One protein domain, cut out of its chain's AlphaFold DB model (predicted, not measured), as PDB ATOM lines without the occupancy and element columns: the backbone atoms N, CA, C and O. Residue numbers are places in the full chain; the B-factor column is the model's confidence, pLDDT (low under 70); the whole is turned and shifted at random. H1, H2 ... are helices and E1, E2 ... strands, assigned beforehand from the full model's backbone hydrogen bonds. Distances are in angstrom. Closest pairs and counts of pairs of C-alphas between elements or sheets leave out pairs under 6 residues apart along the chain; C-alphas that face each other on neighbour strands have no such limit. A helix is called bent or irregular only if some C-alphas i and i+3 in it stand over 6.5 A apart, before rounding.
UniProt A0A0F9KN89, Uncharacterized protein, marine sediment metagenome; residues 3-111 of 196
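What this domain is: This is residues 3 to 111 of the 196 residues of an uncharacterized protein of marine sediment metagenome (UniProt A0A0F9KN89). A strongly twisted three-stranded sheet has one face covered by two helices running along its strands, H3 over the E1 side and the long H4 over the E2 side; the other face is bare. The small helices H1 and H2 lie over the gap between H3 and H4, away from the sheet. The 109 printed residues run H1 H2 H3 E1 E2 E3 H4, with the mixed sheet ordered E1 E3 E2: a mixed class, in two layers, helices on one face of a sheet. The whole is compact, with a radius of gyration of the C-alphas of 14.0 A and spans of 43 by 30 by 20 A.

Where its parts are: E1 is residues 37 to 44, 22.0 A; E3 66 to 73, 22.5 A; E2 52 to 58, 20.7 A. H4, residues 84 to 109, measures 37.4 A and ends at C-alpha 109 (14.481, 84.849, -9.012). H3, residues 20 to 35, 20.1 A, is irregular, C-alphas 30 and 33 being 7.6 A apart, with a kink of 46 degrees near residue 29. H1 is residues 3 to 7, from C-alpha 3 (10.255, 98.787, 10.653); H2 is 10 to 13.

How they stand to each other: E1 and E3 are parallel, N 40 and O 68 at 3.0 A; hairpin E2 and E3 is antiparallel, N 55 and O 69 at 2.9 A. H3 is on the sheet at a height of 8.1 A, its closest C-alphas to E1 being Ala 24 and Phe 39, 5.1 A. H4 is on the same face at 8.2 A, with Phe 58 and Glu 101 the closest C-alphas to E2, 5.6 A. H3 and H4 are apart. H1 touches H4 by residues 91 to 95 alone, closest C-alphas Ile 6 and Ala 91, 6.3 A, and H3 by 27 to 31 alone, Glu 5 and Leu 31, 7.4 A. H2 is close but not clearly touching H3, closest C-alphas Ile 13 and Met 23, 6.9 A. Every O i to N i+4 pair is within hydrogen-bond range in H1 and H4, 10 of 12 in H3; H2 is too short for one.

The domain as a whole: The C-alphas farthest apart, Arg 78 and Lys 111, are 44.4 A apart. The printed part has no cut, no link is long, and no printed residue is under 70 in pLDDT.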
ATOM      1  N   MET A   3      10.724  98.685   9.266       90.38
ATOM      2  CA  MET A   3      10.255  98.787  10.653       90.38
ATOM      3  C   MET A   3       9.760 100.201  10.989       90.38
ATOM      4  O   MET A   3       8.657 100.356  11.482       90.38
ATOM      5  N   GLU A   4      10.505 101.240  10.595       91.56
ATOM      6  CA  GLU A   4      10.075 102.648  10.707       91.56
ATOM      7  C   GLU A   4       8.742 102.945   9.997       91.56
ATOM      8  O   GLU A   4       7.991 103.815  10.417       91.56
ATOM      9  N   GLU A   5       8.444 102.265   8.889       93.25
ATOM     10  CA  GLU A   5       7.199 102.466   8.136       93.25
ATOM     11  C   GLU A   5       6.025 101.715   8.760       93.25
ATOM     12  O   GLU A   5       4.889 102.179   8.673       93.25
ATOM     13  N   ILE A   6       6.299 100.571   9.394       94.31
ATOM     14  CA  ILE A   6       5.343  99.878  10.258       94.31
ATOM     15  C   ILE A   6       5.033 100.772  11.465       94.31
ATOM     16  O   ILE A   6       3.867 100.994  11.767       94.31
ATOM     17  N   ASP A   7       6.050 101.363  12.092       94.06
ATOM     18  CA  ASP A   7       5.882 102.208  13.279       94.06
ATOM     19  C   ASP A   7       5.044 103.470  13.014       94.06
ATOM     20  O   ASP A   7       4.307 103.941  13.874       94.06
ATOM     21  N   GLN A   8       5.024 103.968  11.777       93.50
ATOM     22  CA  GLN A   8       4.182 105.110  11.412       93.50
ATOM     23  C   GLN A   8       2.672 104.855  11.508       93.50
ATOM     24  O   GLN A   8       1.917 105.823  11.570       93.50
ATOM     25  N   VAL A   9       2.212 103.597  11.523       94.75
ATOM     26  CA  VAL A   9       0.782 103.291  11.740       94.75
ATOM     27  C   VAL A   9       0.446 102.990  13.201       94.75
ATOM     28  O   VAL A   9      -0.717 102.737  13.512       94.75
ATOM     29  N   LYS A  10       1.430 103.058  14.105       95.81
ATOM     30  CA  LYS A  10       1.272 102.786  15.539       95.81
ATOM     31  C   LYS A  10       0.117 103.566  16.156       95.81
ATOM     32  O   LYS A  10      -0.766 102.970  16.758       95.81
ATOM     33  N   ASN A  11       0.053 104.875  15.910       94.81
ATOM     34  CA  ASN A  11      -0.993 105.750  16.458       94.81
ATOM     35  C   ASN A  11      -2.409 105.413  15.955       94.81
ATOM     36  O   ASN A  11      -3.392 105.797  16.583       94.81
ATOM     37  N   GLU A  12      -2.535 104.714  14.823       96.38
ATOM     38  CA  GLU A  12      -3.829 104.257  14.304       96.38
ATOM     39  C   GLU A  12      -4.272 102.920  14.922       96.38
ATOM     40  O   GLU A  12      -5.427 102.534  14.739       96.38
ATOM     41  N   ILE A  13      -3.377 102.208  15.621       96.00
ATOM     42  CA  ILE A  13      -3.587 100.835  16.106       96.00
ATOM     43  C   ILE A  13      -3.498 100.739  17.631       96.00
ATOM     44  O   ILE A  13      -4.390 100.152  18.247       96.00
ATOM     45  N   VAL A  14      -2.449 101.296  18.236       96.75
ATOM     46  CA  VAL A  14      -2.186 101.197  19.676       96.75
ATOM     47  C   VAL A  14      -3.315 101.836  20.472       96.75
ATOM     48  O   VAL A  14      -3.818 102.911  20.141       96.75
ATOM     49  N   ASP A  15      -3.760 101.109  21.495       95.31
ATOM     50  CA  ASP A  15      -4.870 101.443  22.386       95.31
ATOM     51  C   ASP A  15      -6.231 101.664  21.705       95.31
ATOM     52  O   ASP A  15      -7.229 101.961  22.377       95.31
ATOM     53  N   GLN A  16      -6.319 101.421  20.396       95.38
ATOM     54  CA  GLN A  16      -7.565 101.414  19.650       95.38
ATOM     55  C   GLN A  16      -8.213 100.032  19.735       95.38
ATOM     56  O   GLN A  16      -7.569  98.998  19.559       95.38
ATOM     57  N   PHE A  17      -9.525  99.996  19.965       96.00
ATOM     58  CA  PHE A  17     -10.278  98.748  19.884       96.00
ATOM     59  C   PHE A  17     -10.602  98.446  18.417       96.00
ATOM     60  O   PHE A  17     -11.504  99.050  17.827       96.00
ATOM     61  N   LEU A  18      -9.837  97.541  17.802       96.69
ATOM     62  CA  LEU A  18      -9.906  97.277  16.367       96.69
ATOM     63  C   LEU A  18     -10.112  95.799  16.066       96.69
ATOM     64  O   LEU A  18      -9.547  94.903  16.687       96.69
ATOM     65  N   HIS A  19     -10.905  95.543  15.032       97.19
ATOM     66  CA  HIS A  19     -10.992  94.219  14.441       97.19
ATOM     67  C   HIS A  19      -9.753  93.951  13.559       97.19
ATOM     68  O   HIS A  19      -9.377  94.848  12.798       97.19
ATOM     69  N   PRO A  20      -9.170  92.733  13.544       97.06
ATOM     70  CA  PRO A  20      -8.004  92.397  12.710       97.06
ATOM     71  C   PRO A  20      -8.155  92.754  11.220       97.06
ATOM     72  O   PRO A  20      -7.263  93.344  10.627       97.06
ATOM     73  N   ASN A  21      -9.332  92.529  10.625       97.25
ATOM     74  CA  ASN A  21      -9.666  93.030   9.275       97.25
ATOM     75  C   ASN A  21      -9.432  94.543   9.074       97.25
ATOM     76  O   ASN A  21      -9.050  94.972   7.988       97.25
ATOM     77  N   LYS A  22      -9.709  95.375  10.086       97.69
ATOM     78  CA  LYS A  22      -9.475  96.825  10.021       97.69
ATOM     79  C   LYS A  22      -7.982  97.136  10.153       97.69
ATOM     80  O   LYS A  22      -7.495  97.966   9.395       97.69
ATOM     81  N   MET A  23      -7.264  96.427  11.027       97.44
ATOM     82  CA  MET A  23      -5.801  96.528  11.139       97.44
ATOM     83  C   MET A  23      -5.111  96.172   9.813       97.44
ATOM     84  O   MET A  23      -4.296  96.944   9.321       97.44
ATOM     85  N   ALA A  24      -5.506  95.067   9.169       97.94
ATOM     86  CA  ALA A  24      -4.974  94.664   7.865       97.94
ATOM     87  C   ALA A  24      -5.153  95.762   6.801       97.94
ATOM     88  O   ALA A  24      -4.217  96.074   6.073       97.94
ATOM     89  N   LYS A  25      -6.314  96.431   6.762       98.19
ATOM     90  CA  LYS A  25      -6.554  97.567   5.851       98.19
ATOM     91  C   LYS A  25      -5.663  98.778   6.144       98.19
ATOM     92  O   LYS A  25      -5.248  99.450   5.201       98.19
ATOM     93  N   ILE A  26      -5.387  99.068   7.418       97.75
ATOM     94  CA  ILE A  26      -4.465 100.143   7.824       97.75
ATOM     95  C   ILE A  26      -3.061  99.834   7.284       97.75
ATOM     96  O   ILE A  26      -2.472 100.663   6.584       97.75
ATOM     97  N   PHE A  27      -2.572  98.610   7.501       97.56
ATOM     98  CA  PHE A  27      -1.287  98.172   6.961       97.56
ATOM     99  C   PHE A  27      -1.252  98.174   5.427       97.56
ATOM    100  O   PHE A  27      -0.311  98.715   4.854       97.56
ATOM    101  N   GLU A  28      -2.275  97.645   4.743       96.88
ATOM    102  CA  GLU A  28      -2.375  97.649   3.273       96.88
ATOM    103  C   GLU A  28      -2.249  99.072   2.716       96.88
ATOM    104  O   GLU A  28      -1.460  99.321   1.801       96.88
ATOM    105  N   LYS A  29      -2.991 100.022   3.298       97.00
ATOM    106  CA  LYS A  29      -2.995 101.424   2.869       97.00
ATOM    107  C   LYS A  29      -1.604 102.050   2.971       97.00
ATOM    108  O   LYS A  29      -1.210 102.790   2.070       97.00
ATOM    109  N   ARG A  30      -0.864 101.758   4.045       95.56
ATOM    110  CA  ARG A  30       0.479 102.308   4.272       95.56
ATOM    111  C   ARG A  30       1.553 101.585   3.460       95.56
ATOM    112  O   ARG A  30       2.384 102.219   2.812       95.56
ATOM    113  N   LEU A  31       1.557 100.259   3.512       95.75
ATOM    114  CA  LEU A  31       2.692  99.425   3.119       95.75
ATOM    115  C   LEU A  31       2.480  98.729   1.770       95.75
ATOM    116  O   LEU A  31       3.454  98.480   1.055       95.75
ATOM    117  N   GLY A  32       1.235  98.443   1.381       95.06
ATOM    118  CA  GLY A  32       0.925  97.521   0.286       95.06
ATOM    119  C   GLY A  32       1.552  97.921  -1.051       95.06
ATOM    120  O   GLY A  32       2.263  97.135  -1.684       95.06
ATOM    121  N   LYS A  33       1.394  99.189  -1.458       93.75
ATOM    122  CA  LYS A  33       1.993  99.698  -2.707       93.75
ATOM    123  C   LYS A  33       3.521  99.764  -2.634       93.75
ATOM    124  O   LYS A  33       4.187  99.306  -3.562       93.75
ATOM    125  N   LYS A  34       4.072 100.321  -1.549       94.38
ATOM    126  CA  LYS A  34       5.517 100.572  -1.385       94.38
ATOM    127  C   LYS A  34       6.322  99.273  -1.334       94.38
ATOM    128  O   LYS A  34       7.367  99.173  -1.973       94.38
ATOM    129  N   TYR A  35       5.803  98.266  -0.638       94.31
ATOM    130  CA  TYR A  35       6.479  96.986  -0.418       94.31
ATOM    131  C   TYR A  35       5.970  95.861  -1.325       94.31
ATOM    132  O   TYR A  35       6.464  94.739  -1.261       94.31
ATOM    133  N   ARG A  36       5.020  96.149  -2.228       94.12
ATOM    134  CA  ARG A  36       4.345  95.135  -3.058       94.12
ATOM    135  C   ARG A  36       3.814  93.980  -2.201       94.12
ATOM    136  O   ARG A  36       3.995  92.809  -2.555       94.12
ATOM    137  N   ALA A  37       3.188  94.346  -1.090       95.00
ATOM    138  CA  ALA A  37       2.567  93.440  -0.143       95.00
ATOM    139  C   ALA A  37       1.039  93.540  -0.240       95.00
ATOM    140  O   ALA A  37       0.521  94.565  -0.682       95.00
ATOM    141  N   ILE A  38       0.346  92.470   0.131       95.88
ATOM    142  CA  ILE A  38      -1.097  92.439   0.383       95.88
ATOM    143  C   ILE A  38      -1.266  92.091   1.857       95.88
ATOM    144  O   ILE A  38      -0.547  91.229   2.355       95.88
ATOM    145  N   PHE A  39      -2.189  92.751   2.543       97.50
ATOM    146  CA  PHE A  39      -2.538  92.491   3.928       97.50
ATOM    147  C   PHE A  39      -3.975  91.993   4.012       97.50
ATOM    148  O   PHE A  39      -4.931  92.678   3.644       97.50
ATOM    149  N   SER A  40      -4.134  90.799   4.560       97.50
ATOM    150  CA  SER A  40      -5.434  90.193   4.819       97.50
ATOM    151  C   SER A  40      -5.533  89.770   6.284       97.50
ATOM    152  O   SER A  40      -4.586  89.902   7.064       97.50
ATOM    153  N   ALA A  41      -6.713  89.318   6.701       97.56
ATOM    154  CA  ALA A  41      -6.887  88.723   8.016       97.56
ATOM    155  C   ALA A  41      -7.709  87.440   7.904       97.56
ATOM    156  O   ALA A  41      -8.692  87.375   7.163       97.56
ATOM    157  N   TYR A  42      -7.312  86.426   8.665       97.19
ATOM    158  CA  TYR A  42      -7.893  85.091   8.617       97.19
ATOM    159  C   TYR A  42      -8.293  84.624  10.014       97.19
ATOM    160  O   TYR A  42      -7.493  84.647  10.945       97.19
ATOM    161  N   LYS A  43      -9.545  84.188  10.159       97.12
ATOM    162  CA  LYS A  43     -10.096  83.713  11.432       97.12
ATOM    163  C   LYS A  43      -9.875  82.213  11.584       97.12
ATOM    164  O   LYS A  43     -10.217  81.462  10.674       97.12
ATOM    165  N   THR A  44      -9.420  81.765  12.751       96.19
ATOM    166  CA  THR A  44      -9.194  80.341  13.042       96.19
ATOM    167  C   THR A  44      -9.631  79.954  14.460       96.19
ATOM    168  O   THR A  44      -9.459  80.746  15.385       96.19
ATOM    169  N   PRO A  45     -10.167  78.736  14.677       94.81
ATOM    170  CA  PRO A  45     -10.433  78.208  16.017       94.81
ATOM    171  C   PRO A  45      -9.190  77.603  16.694       94.81
ATOM    172  O   PRO A  45      -9.292  77.113  17.809       94.81
ATOM    173  N   LYS A  46      -8.031  77.582  16.016       94.81
ATOM    174  CA  LYS A  46      -6.797  76.929  16.497       94.81
ATOM    175  C   LYS A  46      -5.942  77.787  17.437       94.81
ATOM    176  O   LYS A  46      -4.909  77.316  17.894       94.81
ATOM    177  N   LEU A  47      -6.322  79.044  17.653       93.38
ATOM    178  CA  LEU A  47      -5.633  79.964  18.558       93.38
ATOM    179  C   LEU A  47      -6.412  80.080  19.867       93.38
ATOM    180  O   LEU A  47      -7.631  79.871  19.872       93.38
ATOM    181  N   ASN A  48      -5.732  80.452  20.953       94.06
ATOM    182  CA  ASN A  48      -6.417  80.702  22.218       94.06
ATOM    183  C   ASN A  48      -7.418  81.857  22.066       94.06
ATOM    184  O   ASN A  48      -7.333  82.639  21.111       94.06
ATOM    185  N   PRO A  49      -8.410  81.977  22.961       89.25
ATOM    186  CA  PRO A  49      -9.250  83.167  23.010       89.25
ATOM    187  C   PRO A  49      -8.377  84.427  23.059       89.25
ATOM    188  O   PRO A  49      -7.384  84.455  23.773       89.25
ATOM    189  N   ASP A  50      -8.732  85.428  22.258       89.69
ATOM    190  CA  ASP A  50      -8.050  86.729  22.180       89.69
ATOM    191  C   ASP A  50      -6.645  86.751  21.543       89.69
ATOM    192  O   ASP A  50      -6.080  87.828  21.358       89.69
ATOM    193  N   ASP A  51      -6.139  85.609  21.063       92.31
ATOM    194  CA  ASP A  51      -4.850  85.542  20.365       92.31
ATOM    195  C   ASP A  51      -4.920  85.991  18.896       92.31
ATOM    196  O   ASP A  51      -5.874  85.721  18.150       92.31
ATOM    197  N   MET A  52      -3.819  86.593  18.448       94.88
ATOM    198  CA  MET A  52      -3.534  86.897  17.050       94.88
ATOM    199  C   MET A  52      -2.049  86.664  16.752       94.88
ATOM    200  O   MET A  52      -1.183  86.958  17.568       94.88
ATOM    201  N   THR A  53      -1.753  86.164  15.558       94.31
ATOM    202  CA  THR A  53      -0.398  85.975  15.037       94.31
ATOM    203  C   THR A  53      -0.316  86.442  13.583       94.31
ATOM    204  O   THR A  53      -1.316  86.839  12.979       94.31
ATOM    205  N   VAL A  54       0.881  86.410  13.009       97.12
ATOM    206  CA  VAL A  54       1.146  86.811  11.628       97.12
ATOM    207  C   VAL A  54       1.633  85.601  10.851       97.12
ATOM    208  O   VAL A  54       2.511  84.875  11.306       97.12
ATOM    209  N   ASN A  55       1.075  85.406   9.663       95.19
ATOM    210  CA  ASN A  55       1.620  84.502   8.661       95.19
ATOM    211  C   ASN A  55       1.957  85.295   7.395       95.19
ATOM    212  O   ASN A  55       1.413  86.381   7.184       95.19
ATOM    213  N   ALA A  56       2.817  84.760   6.538       96.31
ATOM    214  CA  ALA A  56       3.035  85.316   5.215       96.31
ATOM    215  C   ALA A  56       3.313  84.216   4.191       96.31
ATOM    216  O   ALA A  56       3.648  83.092   4.548       96.31
ATOM    217  N   TYR A  57       3.123  84.539   2.916       93.69
ATOM    218  CA  TYR A  57       3.542  83.679   1.819       93.69
ATOM    219  C   TYR A  57       3.833  84.474   0.547       93.69
ATOM    220  O   TYR A  57       3.163  85.454   0.203       93.69
ATOM    221  N   PHE A  58       4.838  84.020  -0.194       92.38
ATOM    222  CA  PHE A  58       5.118  84.428  -1.559       92.38
ATOM    223  C   PHE A  58       4.722  83.318  -2.535       92.38
ATOM    224  O   PHE A  58       5.334  82.249  -2.570       92.38
ATOM    225  N   ASP A  59       3.738  83.615  -3.383       86.50
ATOM    226  CA  ASP A  59       3.352  82.748  -4.493       86.50
ATOM    227  C   ASP A  59       4.063  83.181  -5.798       86.50
ATOM    228  O   ASP A  59       3.791  84.273  -6.327       86.50
ATOM    229  N   PRO A  60       4.997  82.364  -6.329       82.12
ATOM    230  CA  PRO A  60       5.682  82.649  -7.586       82.12
ATOM    231  C   PRO A  60       4.786  82.524  -8.828       82.12
ATOM    232  O   PRO A  60       5.120  83.124  -9.858       82.12
ATOM    233  N   GLU A  61       3.692  81.761  -8.748       81.06
ATOM    234  CA  GLU A  61       2.737  81.527  -9.841       81.06
ATOM    235  C   GLU A  61       1.606  82.570  -9.844       81.06
ATOM    236  O   GLU A  61       1.062  82.891 -10.901       81.06
ATOM    237  N   GLY A  62       1.314  83.166  -8.686       79.81
ATOM    238  CA  GLY A  62       0.307  84.208  -8.501       79.81
ATOM    239  C   GLY A  62       0.783  85.649  -8.792       79.81
ATOM    240  O   GLY A  62       1.645  85.894  -9.645       79.81
ATOM    241  N   PRO A  63       0.251  86.672  -8.084       75.38
ATOM    242  CA  PRO A  63       0.478  88.095  -8.385       75.38
ATOM    243  C   PRO A  63       1.912  88.594  -8.106       75.38
ATOM    244  O   PRO A  63       2.190  89.796  -8.210       75.38
ATOM    245  N   LYS A  64       2.843  87.700  -7.739       84.12
ATOM    246  CA  LYS A  64       4.246  87.994  -7.387       84.12
ATOM    247  C   LYS A  64       4.381  89.066  -6.294       84.12
ATOM    248  O   LYS A  64       5.382  89.805  -6.241       84.12
ATOM    249  N   LYS A  65       3.363  89.169  -5.440       90.56
ATOM    250  CA  LYS A  65       3.311  89.981  -4.221       90.56
ATOM    251  C   LYS A  65       3.512  89.070  -3.010       90.56
ATOM    252  O   LYS A  65       3.312  87.867  -3.125       90.56
ATOM    253  N   ILE A  66       3.970  89.647  -1.906       95.62
ATOM    254  CA  ILE A  66       4.004  88.944  -0.618       95.62
ATOM    255  C   ILE A  66       2.643  89.162   0.030       95.62
ATOM    256  O   ILE A  66       2.209  90.307   0.133       95.62
ATOM    257  N   GLU A  67       1.961  88.097   0.419       96.31
ATOM    258  CA  GLU A  67       0.744  88.208   1.215       96.31
ATOM    259  C   GLU A  67       1.096  88.054   2.690       96.31
ATOM    260  O   GLU A  67       1.787  87.111   3.059       96.31
ATOM    261  N   ILE A  68       0.659  89.002   3.513       97.56
ATOM    262  CA  ILE A  68       0.804  89.008   4.965       97.56
ATOM    263  C   ILE A  68      -0.597  88.874   5.549       97.56
ATOM    264  O   ILE A  68      -1.494  89.658   5.242       97.56
ATOM    265  N   VAL A  69      -0.787  87.880   6.403       98.06
ATOM    266  CA  VAL A  69      -2.088  87.509   6.949       98.06
ATOM    267  C   VAL A  69      -2.058  87.672   8.460       98.06
ATOM    268  O   VAL A  69      -1.301  86.992   9.151       98.06
ATOM    269  N   LEU A  70      -2.923  88.537   8.986       97.88
ATOM    270  CA  LEU A  70      -3.210  88.590  10.418       97.88
ATOM    271  C   LEU A  70      -4.131  87.417  10.766       97.88
ATOM    272  O   LEU A  70      -5.326  87.435  10.459       97.88
ATOM    273  N   VAL A  71      -3.577  86.367  11.360       97.69
ATOM    274  CA  VAL A  71      -4.318  85.167  11.749       97.69
ATOM    275  C   VAL A  71      -4.832  85.358  13.169       97.69
ATOM    276  O   VAL A  71      -4.036  85.515  14.085       97.69
ATOM    277  N   TYR A  72      -6.145  85.348  13.370       97.31
ATOM    278  CA  TYR A  72      -6.755  85.684  14.658       97.31
ATOM    279  C   TYR A  72      -7.756  84.635  15.136       97.31
ATOM    280  O   TYR A  72      -8.399  83.937  14.343       97.31
ATOM    281  N   SER A  73      -7.882  84.533  16.456       96.94
ATOM    282  CA  SER A  73      -8.784  83.610  17.133       96.94
ATOM    283  C   SER A  73     -10.249  83.860  16.791       96.94
ATOM    284  O   SER A  73     -10.716  84.999  16.728       96.94
ATOM    285  N   SER A  74     -11.028  82.785  16.666       94.56
ATOM    286  CA  SER A  74     -12.486  82.875  16.564       94.56
ATOM    287  C   SER A  74     -13.159  83.472  17.805       94.56
ATOM    288  O   SER A  74     -14.326  83.859  17.719       94.56
ATOM    289  N   GLY A  75     -12.446  83.561  18.937       93.81
ATOM    290  CA  GLY A  75     -12.900  84.268  20.138       93.81
ATOM    291  C   GLY A  75     -13.010  85.786  19.946       93.81
ATOM    292  O   GLY A  75     -13.897  86.415  20.526       93.81
ATOM    293  N   ILE A  76     -12.205  86.366  19.049       93.75
ATOM    294  CA  ILE A  76     -12.210  87.802  18.746       93.75
ATOM    295  C   ILE A  76     -13.414  88.119  17.853       93.75
ATOM    296  O   ILE A  76     -13.356  88.055  16.625       93.75
ATOM    297  N   LYS A  77     -14.546  88.456  18.479       89.62
ATOM    298  CA  LYS A  77     -15.796  88.760  17.756       89.62
ATOM    299  C   LYS A  77     -15.888  90.211  17.294       89.62
ATOM    300  O   LYS A  77     -16.371  90.480  16.200       89.62
ATOM    301  N   ARG A  78     -15.497  91.153  18.157       88.50
ATOM    302  CA  ARG A  78     -15.686  92.601  17.932       88.50
ATOM    303  C   ARG A  78     -14.377  93.341  17.669       88.50
ATOM    304  O   ARG A  78     -14.399  94.406  17.062       88.50
ATOM    305  N   GLY A  79     -13.262  92.758  18.084       92.75
ATOM    306  CA  GLY A  79     -11.933  93.338  18.002       92.75
ATOM    307  C   GLY A  79     -11.135  93.039  19.258       92.75
ATOM    308  O   GLY A  79     -11.642  92.391  20.173       92.75
ATOM    309  N   LEU A  80      -9.897  93.509  19.265       94.19
ATOM    310  CA  LEU A  80      -9.011  93.494  20.417       94.19
ATOM    311  C   LEU A  80      -8.334  94.860  20.542       94.19
ATOM    312  O   LEU A  80      -8.322  95.647  19.589       94.19
ATOM    313  N   LYS A  81      -7.794  95.139  21.724       95.12
ATOM    314  CA  LYS A  81      -6.950  96.305  21.966       95.12
ATOM    315  C   LYS A  81      -5.506  95.823  22.057       95.12
ATOM    316  O   LYS A  81      -5.224  94.915  22.827       95.12
ATOM    317  N   ILE A  82      -4.631  96.414  21.250       93.94
ATOM    318  CA  ILE A  82      -3.191  96.149  21.283       93.94
ATOM    319  C   ILE A  82      -2.545  97.272  22.086       93.94
ATOM    320  O   ILE A  82      -2.705  98.441  21.733       93.94
ATOM    321  N   HIS A  83      -1.861  96.907  23.163       94.88
ATOM    322  CA  HIS A  83      -1.049  97.826  23.954       94.88
ATOM    323  C   HIS A  83       0.367  97.926  23.379       94.88
ATOM    324  O   HIS A  83       0.702  97.254  22.405       94.88
ATOM    325  N   GLU A  84       1.178  98.802  23.960       93.50
ATOM    326  CA  GLU A  84       2.521  99.124  23.478       93.50
ATOM    327  C   GLU A  84       3.428  97.890  23.321       93.50
ATOM    328  O   GLU A  84       4.046  97.694  22.277       93.50
ATOM    329  N   ASP A  85       3.433  97.008  24.316       90.44
ATOM    330  CA  ASP A  85       4.169  95.741  24.308       90.44
ATOM    331  C   ASP A  85       3.683  94.801  23.190       90.44
ATOM    332  O   ASP A  85       4.465  94.277  22.393       90.44
ATOM    333  N   GLY A  86       2.365  94.643  23.060       93.06
ATOM    334  CA  GLY A  86       1.753  93.872  21.981       93.06
ATOM    335  C   GLY A  86       2.041  94.456  20.594       93.06
ATOM    336  O   GLY A  86       2.132  93.710  19.613       93.06
ATOM    337  N   TRP A  87       2.210  95.776  20.494       95.69
ATOM    338  CA  TRP A  87       2.555  96.459  19.253       95.69
ATOM    339  C   TRP A  87       3.977  96.152  18.807       95.69
ATOM    340  O   TRP A  87       4.165  95.806  17.640       95.69
ATOM    341  N   GLU A  88       4.956  96.227  19.707       94.81
ATOM    342  CA  GLU A  88       6.352  95.913  19.385       94.81
ATOM    343  C   GLU A  88       6.480  94.493  18.825       94.81
ATOM    344  O   GLU A  88       7.080  94.282  17.763       94.81
ATOM    345  N   HIS A  89       5.817  93.527  19.465       94.50
ATOM    346  CA  HIS A  89       5.778  92.151  18.984       94.50
ATOM    347  C   HIS A  89       5.048  92.010  17.644       94.50
ATOM    348  O   HIS A  89       5.547  91.324  16.750       94.50
ATOM    349  N   LEU A  90       3.894  92.659  17.454       96.19
ATOM    350  CA  LEU A  90       3.175  92.612  16.177       96.19
ATOM    351  C   LEU A  90       4.011  93.212  15.038       96.19
ATOM    352  O   LEU A  90       4.138  92.601  13.973       96.19
ATOM    353  N   ALA A  91       4.591  94.390  15.260       97.12
ATOM    354  CA  ALA A  91       5.429  95.084  14.293       97.12
ATOM    355  C   ALA A  91       6.638  94.227  13.900       97.12
ATOM    356  O   ALA A  91       6.910  94.042  12.708       97.12
ATOM    357  N   PHE A  92       7.296  93.624  14.894       96.56
ATOM    358  CA  PHE A  92       8.386  92.685  14.674       96.56
ATOM    359  C   PHE A  92       7.956  91.474  13.845       96.56
ATOM    360  O   PHE A  92       8.618  91.152  12.860       96.56
ATOM    361  N   ARG A  93       6.829  90.832  14.175       97.06
ATOM    362  CA  ARG A  93       6.346  89.651  13.440       97.06
ATOM    363  C   ARG A  93       5.978  89.963  11.992       97.06
ATOM    364  O   ARG A  93       6.289  89.167  11.110       97.06
ATOM    365  N   ILE A  94       5.388  91.128  11.716       97.88
ATOM    366  CA  ILE A  94       5.134  91.588  10.338       97.88
ATOM    367  C   ILE A  94       6.451  91.787   9.586       97.88
ATOM    368  O   ILE A  94       6.590  91.336   8.445       97.88
ATOM    369  N   TYR A  95       7.421  92.456  10.213       97.44
ATOM    370  CA  TYR A  95       8.736  92.676   9.617       97.44
ATOM    371  C   TYR A  95       9.443  91.350   9.313       97.44
ATOM    372  O   TYR A  95       9.879  91.148   8.178       97.44
ATOM    373  N   GLN A  96       9.513  90.450  10.294       97.38
ATOM    374  CA  GLN A  96      10.126  89.129  10.187       97.38
ATOM    375  C   GLN A  96       9.498  88.324   9.042       97.38
ATOM    376  O   GLN A  96      10.195  87.971   8.092       97.38
ATOM    377  N   ALA A  97       8.173  88.142   9.061       97.38
ATOM    378  CA  ALA A  97       7.452  87.379   8.043       97.38
ATOM    379  C   ALA A  97       7.648  87.957   6.629       97.38
ATOM    380  O   ALA A  97       7.839  87.226   5.658       97.38
ATOM    381  N   TYR A  98       7.686  89.285   6.489       97.44
ATOM    382  CA  TYR A  98       7.978  89.906   5.200       97.44
ATOM    383  C   TYR A  98       9.420  89.646   4.725       97.44
ATOM    384  O   TYR A  98       9.640  89.413   3.533       97.44
ATOM    385  N   GLN A  99      10.416  89.686   5.621       96.88
ATOM    386  CA  GLN A  99      11.805  89.378   5.255       96.88
ATOM    387  C   GLN A  99      11.977  87.913   4.846       96.88
ATOM    388  O   GLN A  99      12.649  87.648   3.844       96.88
ATOM    389  N   HIS A 100      11.328  86.993   5.560       97.06
ATOM    390  CA  HIS A 100      11.285  85.571   5.226       97.06
ATOM    391  C   HIS A 100      10.833  85.362   3.772       97.06
ATOM    392  O   HIS A 100      11.557  84.817   2.932       97.06
ATOM    393  N   GLU A 101       9.692  85.944   3.404       96.25
ATOM    394  CA  GLU A 101       9.158  85.818   2.048       96.25
ATOM    395  C   GLU A 101       9.985  86.562   0.990       96.25
ATOM    396  O   GLU A 101      10.064  86.153  -0.177       96.25
ATOM    397  N   LEU A 102      10.677  87.642   1.368       95.19
ATOM    398  CA  LEU A 102      11.651  88.280   0.483       95.19
ATOM    399  C   LEU A 102      12.838  87.367   0.168       95.19
ATOM    400  O   LEU A 102      13.348  87.422  -0.959       95.19
ATOM    401  N   ILE A 103      13.288  86.548   1.120       94.88
ATOM    402  CA  ILE A 103      14.343  85.555   0.894       94.88
ATOM    403  C   ILE A 103      13.858  84.525  -0.128       94.88
ATOM    404  O   ILE A 103      14.522  84.351  -1.157       94.88
ATOM    405  N   HIS A 104      12.666  83.955   0.048       93.06
ATOM    406  CA  HIS A 104      12.079  83.035  -0.934       93.06
ATOM    407  C   HIS A 104      11.929  83.657  -2.320       93.06
ATOM    408  O   HIS A 104      12.341  83.074  -3.329       93.06
ATOM    409  N   LYS A 105      11.448  84.897  -2.395       92.69
ATOM    410  CA  LYS A 105      11.349  85.637  -3.657       92.69
ATOM    411  C   LYS A 105      12.708  85.828  -4.333       92.69
ATOM    412  O   LYS A 105      12.813  85.708  -5.558       92.69
ATOM    413  N   LYS A 106      13.766  86.132  -3.571       92.00
ATOM    414  CA  LYS A 106      15.142  86.251  -4.090       92.00
ATOM    415  C   LYS A 106      15.673  84.898  -4.573       92.00
ATOM    416  O   LYS A 106      16.298  84.844  -5.634       92.00
ATOM    417  N   GLN A 107      15.425  83.822  -3.829       89.88
ATOM    418  CA  GLN A 107      15.827  82.461  -4.191       89.88
ATOM    419  C   GLN A 107      15.143  82.000  -5.489       89.88
ATOM    420  O   GLN A 107      15.827  81.511  -6.396       89.88
ATOM    421  N   TRP A 108      13.834  82.247  -5.627       88.44
ATOM    422  CA  TRP A 108      13.065  81.972  -6.845       88.44
ATOM    423  C   TRP A 108      13.625  82.726  -8.058       88.44
ATOM    424  O   TRP A 108      13.912  82.116  -9.089       88.44
ATOM    425  N   LYS A 109      13.886  84.037  -7.928       86.75
ATOM    426  CA  LYS A 109      14.481  84.849  -9.012       86.75
ATOM    427  C   LYS A 109      15.825  84.307  -9.495       86.75
ATOM    428  O   LYS A 109      16.124  84.383 -10.681       86.75
ATOM    429  N   LYS A 110      16.638  83.765  -8.584       86.81
ATOM    430  CA  LYS A 110      17.944  83.173  -8.910       86.81
ATOM    431  C   LYS A 110      17.834  81.746  -9.465       86.81
ATOM    432  O   LYS A 110      18.868  81.123  -9.678       86.81
ATOM    433  N   LYS A 111      16.614  81.217  -9.660       72.75
ATOM    434  CA  LYS A 111      16.326  79.811 -10.011       72.75
ATOM    435  C   LYS A 111      17.043  78.810  -9.093       72.75
ATOM    436  O   LYS A 111      17.301  77.681  -9.495       72.75
TER     437      LYS A 111